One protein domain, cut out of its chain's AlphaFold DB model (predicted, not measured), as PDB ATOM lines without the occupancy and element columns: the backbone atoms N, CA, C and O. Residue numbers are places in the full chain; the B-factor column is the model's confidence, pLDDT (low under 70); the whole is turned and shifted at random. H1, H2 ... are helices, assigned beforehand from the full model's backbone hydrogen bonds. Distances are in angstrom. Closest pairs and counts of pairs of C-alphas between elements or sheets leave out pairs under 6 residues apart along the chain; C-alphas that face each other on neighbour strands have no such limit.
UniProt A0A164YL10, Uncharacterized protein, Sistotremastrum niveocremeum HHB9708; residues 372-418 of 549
ATOM      1  N   ARG A 372      40.833   0.943  14.978       90.56
ATOM      2  CA  ARG A 372      40.823  -0.041  16.060       90.56
ATOM      3  C   ARG A 372      39.475  -0.751  16.060       90.56
ATOM      4  O   ARG A 372      38.428  -0.112  16.003       90.56
ATOM      5  N   THR A 373      39.522  -2.072  16.133       91.25
ATOM      6  CA  THR A 373      38.363  -2.923  16.384       91.25
ATOM      7  C   THR A 373      38.490  -3.483  17.798       91.25
ATOM      8  O   THR A 373      39.564  -3.923  18.212       91.25
ATOM      9  N   GLU A 374      37.418  -3.407  18.581       90.44
ATOM     10  CA  GLU A 374      37.363  -3.950  19.939       90.44
ATOM     11  C   GLU A 374      36.237  -4.980  19.999       90.44
ATOM     12  O   GLU A 374      35.089  -4.673  19.684       90.44
ATOM     13  N   PHE A 375      36.568  -6.211  20.392       89.31
ATOM     14  CA  PHE A 375      35.606  -7.301  20.533       89.31
ATOM     15  C   PHE A 375      35.644  -7.813  21.970       89.31
ATOM     16  O   PHE A 375      36.706  -8.173  22.478       89.31
ATOM     17  N   THR A 376      34.484  -7.849  22.624       91.50
ATOM     18  CA  THR A 376      34.331  -8.487  23.937       91.50
ATOM     19  C   THR A 376      33.811  -9.901  23.718       91.50
ATOM     20  O   THR A 376      32.702 -10.079  23.217       91.50
ATOM     21  N   TYR A 377      34.616 -10.906  24.062       91.50
ATOM     22  CA  TYR A 377      34.241 -12.307  23.880       91.50
ATOM     23  C   TYR A 377      33.529 -12.870  25.115       91.50
ATOM     24  O   TYR A 377      33.880 -12.517  26.245       91.50
ATOM     25  N   PRO A 378      32.557 -13.782  24.935       90.50
ATOM     26  CA  PRO A 378      32.000 -14.543  26.046       90.50
ATOM     27  C   PRO A 378      33.063 -15.472  26.659       90.50
ATOM     28  O   PRO A 378      34.068 -15.797  26.026       90.50
ATOM     29  N   LYS A 379      32.821 -15.968  27.883       95.69
ATOM     30  CA  LYS A 379      33.758 -16.842  28.628       95.69
ATOM     31  C   LYS A 379      34.182 -18.113  27.875       95.69
ATOM     32  O   LYS A 379      35.231 -18.665  28.181       95.69
ATOM     33  N   ASN A 380      33.391 -18.552  26.897       94.94
ATOM     34  CA  ASN A 380      33.675 -19.731  26.075       94.94
ATOM     35  C   ASN A 380      34.624 -19.438  24.894       94.94
ATOM     36  O   ASN A 380      34.935 -20.350  24.135       94.94
ATOM     37  N   GLY A 381      35.088 -18.193  24.745       95.75
ATOM     38  CA  GLY A 381      35.920 -17.751  23.627       95.75
ATOM     39  C   GLY A 381      35.115 -17.445  22.356       95.75
ATOM     40  O   GLY A 381      33.905 -17.689  22.307       95.75
ATOM     41  N   PRO A 382      35.765 -16.860  21.334       95.25
ATOM     42  CA  PRO A 382      35.146 -16.652  20.034       95.25
ATOM     43  C   PRO A 382      34.879 -17.974  19.320       95.25
ATOM     44  O   PRO A 382      35.734 -18.860  19.288       95.25
ATOM     45  N   THR A 383      33.716 -18.092  18.684       96.56
ATOM     46  CA  THR A 383      33.450 -19.210  17.772       96.56
ATOM     47  C   THR A 383      34.313 -19.084  16.505       96.56
ATOM     48  O   THR A 383      34.683 -17.972  16.124       96.56
ATOM     49  N   PRO A 384      34.623 -20.182  15.791       94.94
ATOM     50  CA  PRO A 384      35.369 -20.114  14.530       94.94
ATOM     51  C   PRO A 384      34.714 -19.199  13.485       94.94
ATOM     52  O   PRO A 384      35.406 -18.484  12.765       94.94
ATOM     53  N   GLU A 385      33.379 -19.151  13.449       92.06
ATOM     54  CA  GLU A 385      32.636 -18.205  12.607       92.06
ATOM     55  C   GLU A 385      32.859 -16.752  13.030       92.06
ATOM     56  O   GLU A 385      33.035 -15.889  12.173       92.06
ATOM     57  N   GLN A 386      32.924 -16.472  14.335       93.50
ATOM     58  CA  GLN A 386      33.265 -15.141  14.839       93.50
ATOM     59  C   GLN A 386      34.705 -14.767  14.487       93.50
ATOM     60  O   GLN A 386      34.937 -13.642  14.055       93.50
ATOM     61  N   ILE A 387      35.664 -15.692  14.595       92.75
ATOM     62  CA  ILE A 387      37.051 -15.443  14.169       92.75
ATOM     63  C   ILE A 387      37.093 -15.149  12.669       92.75
ATOM     64  O   ILE A 387      37.717 -14.173  12.256       92.75
ATOM     65  N   LYS A 388      36.389 -15.941  11.852       94.69
ATOM     66  CA  LYS A 388      36.285 -15.728  10.402       94.69
ATOM     67  C   LYS A 388      35.670 -14.369  10.082       94.69
ATOM     68  O   LYS A 388      36.155 -13.669   9.197       94.69
ATOM     69  N   PHE A 389      34.645 -13.970  10.826       92.06
ATOM     70  CA  PHE A 389      34.024 -12.662  10.687       92.06
ATOM     71  C   PHE A 389      34.983 -11.533  11.072       92.06
ATOM     72  O   PHE A 389      35.147 -10.592  10.304       92.06
ATOM     73  N   ILE A 390      35.676 -11.640  12.203       89.75
ATOM     74  CA  ILE A 390      36.647 -10.644  12.683       89.75
ATOM     75  C   ILE A 390      37.850 -10.523  11.740       89.75
ATOM     76  O   ILE A 390      38.360  -9.429  11.518       89.75
ATOM     77  N   ALA A 391      38.284 -11.635  11.150       89.75
ATOM     78  CA  ALA A 391      39.331 -11.653  10.135       89.75
ATOM     79  C   ALA A 391      38.839 -11.151   8.766       89.75
ATOM     80  O   ALA A 391      39.652 -10.805   7.906       89.75
ATOM     81  N   SER A 392      37.522 -11.103   8.537       91.75
ATOM     82  CA  SER A 392      36.960 -10.628   7.275       91.75
ATOM     83  C   SER A 392      37.189  -9.127   7.099       91.75
ATOM     84  O   SER A 392      37.096  -8.332   8.040       91.75
ATOM     85  N   ARG A 393      37.417  -8.720   5.845       87.50
ATOM     86  CA  ARG A 393      37.555  -7.311   5.454       87.50
ATOM     87  C   ARG A 393      36.291  -6.493   5.743       87.50
ATOM     88  O   ARG A 393      36.378  -5.290   5.968       87.50
ATOM     89  N   GLU A 394      35.131  -7.142   5.759       85.69
ATOM     90  CA  GLU A 394      33.840  -6.502   6.019       85.69
ATOM     91  C   GLU A 394      33.705  -6.023   7.469       85.69
ATOM     92  O   GLU A 394      33.105  -4.975   7.722       85.69
ATOM     93  N   SER A 395      34.309  -6.737   8.425       90.56
ATOM     94  CA  SER A 395      34.238  -6.357   9.840       90.56
ATOM     95  C   SER A 395      34.930  -5.022  10.123       90.56
ATOM     96  O   SER A 395      34.404  -4.202  10.873       90.56
ATOM     97  N   LEU A 396      36.059  -4.755   9.463       86.00
ATOM     98  CA  LEU A 396      36.801  -3.498   9.584       86.00
ATOM     99  C   LEU A 396      35.993  -2.300   9.078       86.00
ATOM    100  O   LEU A 396      36.102  -1.216   9.640       86.00
ATOM    101  N   GLY A 397      35.175  -2.488   8.039       86.44
ATOM    102  CA  GLY A 397      34.321  -1.424   7.507       86.44
ATOM    103  C   GLY A 397      33.129  -1.101   8.409       86.44
ATOM    104  O   GLY A 397      32.714   0.052   8.479       86.44
ATOM    105  N   ARG A 398      32.589  -2.108   9.104       87.00
ATOM    106  CA  ARG A 398      31.373  -1.975   9.925       87.00
ATOM    107  C   ARG A 398      31.644  -1.632  11.388       87.00
ATOM    108  O   ARG A 398      30.918  -0.831  11.964       87.00
ATOM    109  N   PHE A 399      32.663  -2.244  11.986       91.62
ATOM    110  CA  PHE A 399      32.967  -2.136  13.422       91.62
ATOM    111  C   PHE A 399      34.276  -1.403  13.702       91.62
ATOM    112  O   PHE A 399      34.659  -1.221  14.856       91.62
ATOM    113  N   GLY A 400      34.988  -1.003  12.652       92.88
ATOM    114  CA  GLY A 400      36.207  -0.237  12.784       92.88
ATOM    115  C   GLY A 400      35.939   1.172  13.295       92.88
ATOM    116  O   GLY A 400      35.263   1.959  12.636       92.88
ATOM    117  N   VAL A 401      36.528   1.519  14.439       93.31
ATOM    118  CA  VAL A 401      36.511   2.887  14.964       93.31
ATOM    119  C   VAL A 401      37.848   3.558  14.631       93.31
ATOM    120  O   VAL A 401      38.901   2.986  14.927       93.31
ATOM    121  N   PRO A 402      37.865   4.756  14.013       93.19
ATOM    122  CA  PRO A 402      39.106   5.475  13.746       93.19
ATOM    123  C   PRO A 402      39.863   5.725  15.053       93.19
ATOM    124  O   PRO A 402      39.311   6.259  16.016       93.19
ATOM    125  N   TRP A 403      41.132   5.332  15.088       94.81
ATOM    126  CA  TRP A 403      41.952   5.363  16.290       94.81
ATOM    127  C   TRP A 403      43.019   6.450  16.210       94.81
ATOM    128  O   TRP A 403      43.840   6.488  15.295       94.81
ATOM    129  N   GLY A 404      43.025   7.315  17.221       95.88
ATOM    130  CA  GLY A 404      43.917   8.465  17.310       95.88
ATOM    131  C   GLY A 404      43.319   9.743  16.719       95.88
ATOM    132  O   GLY A 404      42.463   9.721  15.834       95.88
ATOM    133  N   ASP A 405      43.803  10.883  17.211       95.00
ATOM    134  CA  ASP A 405      43.237  12.206  16.918       95.00
ATOM    135  C   ASP A 405      43.188  12.527  15.419       95.00
ATOM    136  O   ASP A 405      42.237  13.145  14.941       95.00
ATOM    137  N   LEU A 406      44.199  12.085  14.661       94.44
ATOM    138  CA  LEU A 406      44.277  12.311  13.215       94.44
ATOM    139  C   LEU A 406      43.255  11.474  12.441       94.44
ATOM    140  O   LEU A 406      42.634  11.994  11.516       94.44
ATOM    141  N   ALA A 407      43.050  10.213  12.824       93.50
ATOM    142  CA  ALA A 407      42.053   9.350  12.199       93.50
ATOM    143  C   ALA A 407      40.636   9.848  12.502       93.50
ATOM    144  O   ALA A 407      39.805   9.940  11.600       93.50
ATOM    145  N   VAL A 408      40.380  10.264  13.748       93.81
ATOM    146  CA  VAL A 408      39.088  10.837  14.157       93.81
ATOM    147  C   VAL A 408      38.817  12.162  13.439       93.81
ATOM    148  O   VAL A 408      37.701  12.395  12.974       93.81
ATOM    149  N   ALA A 409      39.821  13.036  13.314       94.31
ATOM    150  CA  ALA A 409      39.679  14.288  12.574       94.31
ATOM    151  C   ALA A 409      39.376  14.042  11.089       94.31
ATOM    152  O   ALA A 409      38.493  14.699  10.540       94.31
ATOM    153  N   HIS A 410      40.059  13.077  10.468       92.50
ATOM    154  CA  HIS A 410      39.847  12.713   9.069       92.50
ATOM    155  C   HIS A 410      38.469  12.078   8.836       92.50
ATOM    156  O   HIS A 410      37.773  12.444   7.892       92.50
ATOM    157  N   ALA A 411      38.032  11.175   9.719       91.56
ATOM    158  CA  ALA A 411      36.697  10.583   9.653       91.56
ATOM    159  C   ALA A 411      35.592  11.651   9.756       91.56
ATOM    160  O   ALA A 411      34.656  11.641   8.962       91.56
ATOM    161  N   ARG A 412      35.745  12.627  10.661       93.00
ATOM    162  CA  ARG A 412      34.813  13.762  10.796       93.00
ATOM    163  C   ARG A 412      34.849  14.730   9.614       93.00
ATOM    164  O   ARG A 412      33.838  15.351   9.310       93.00
ATOM    165  N   GLU A 413      36.012  14.930   8.996       92.31
ATOM    166  CA  GLU A 413      36.121  15.745   7.779       92.31
ATOM    167  C   GLU A 413      35.364  15.075   6.630       92.31
ATOM    168  O   GLU A 413      34.534  15.719   5.997       92.31
ATOM    169  N   ARG A 414      35.531  13.758   6.473       87.38
ATOM    170  CA  ARG A 414      34.802  12.966   5.479       87.38
ATOM    171  C   ARG A 414      33.285  13.003   5.678       87.38
ATOM    172  O   ARG A 414      32.551  13.135   4.707       87.38
ATOM    173  N   GLU A 415      32.821  12.909   6.922       88.56
ATOM    174  CA  GLU A 415      31.393  12.996   7.255       88.56
ATOM    175  C   GLU A 415      30.804  14.373   6.905       88.56
ATOM    176  O   GLU A 415      29.687  14.467   6.404       88.56
ATOM    177  N   ARG A 416      31.569  15.453   7.116       89.56
ATOM    178  CA  ARG A 416      31.130  16.818   6.783       89.56
ATOM    179  C   ARG A 416      31.028  17.080   5.296       89.56
ATOM    180  O   ARG A 416      30.167  17.857   4.892       89.56
ATOM    181  N   ASP A 417      31.918  16.485   4.515       87.88
ATOM    182  CA  ASP A 417      31.914  16.691   3.075       87.88
ATOM    183  C   ASP A 417      30.713  15.996   2.417       87.88
ATOM    184  O   ASP A 417      30.387  16.317   1.278       87.88
ATOM    185  N   GLY A 418      30.022  15.082   3.119       85.50
ATOM    186  CA  GLY A 418      28.827  14.393   2.615       85.50
ATOM    187  C   GLY A 418      29.083  13.566   1.351       85.50
ATOM    188  O   GLY A 418      28.153  13.023   0.763       85.50
TER     189      GLY A 418
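AT A GLANCE: This is residues 372 to 418 of the 549 residues of an uncharacterized protein of Sistotremastrum niveocremeum HHB9708 (UniProt A0A164YL10). Three helices are strung out in an open row with no shared core: the longest helix, H3, lies at one end, and the two short helices, H2 and then H1, follow toward the other end and make a corner where they come near each other. The first stretch, residues 372 to 383, runs from the middle of the row to the far end beyond H1 and folds back there into H1, and residues 413 to 418, of which 413 to 417 belong to H3, stick out freely. The printed part has 47 residues with three named helices, in the order H1, H2, H3 along the chain, and no named strand; the class is all helix. It is only just loose, close to extended, with a radius of gyration of the C-alphas of 13.9 A and spans of 42 by 18 by 12 A.

IN THESE COORDINATES: H3, the longest helix, has 13 residues, 405 to 417, and measures 18.4 A from first to last C-alpha. It begins at C-alpha 405, at (43.237, 12.206, 16.918), and ends at C-alpha 417, at (31.914, 16.691, 3.075). H2, residues 393 to 399, measures 10.6 A. H1, residues 384 to 391, measures 10.3 A and begins at C-alpha 384, at (35.369, -20.114, 14.530). Before it, residues 372 to 383 hold no named element.

HOW THE PARTS SIT: H3 touches no helix. It is apart from H2, which it follows in the chain after a tight link of 5 residues, and apart from H1. H2 and H1 are close but not clearly touching, with 2 pairs of C-alphas within 8 A. Their closest C-alphas, those of Phe 389 and Ser 395, are 6.4 A apart. Their lines stand about perpendicular, at 85 degrees, and their centres are 11.4 A apart. A tight link of 1 residue, Ser 392, joins them. In H1 and H3 every O i to N i+4 pair is within hydrogen-bond range; in H2 2 of 3 are.

THE WHOLE: The outline is a rod, and the two C-alphas farthest apart, those of Asn 380 and Asp 417, are 43.1 A apart. The first and last printed C-alphas, of Arg 372 and Gly 418, are 23.1 A apart. The printed part has no cut, and neither link between helices is long. In this predicted model the mean pLDDT of the printed part is 91.7, and no printed residue is under 70.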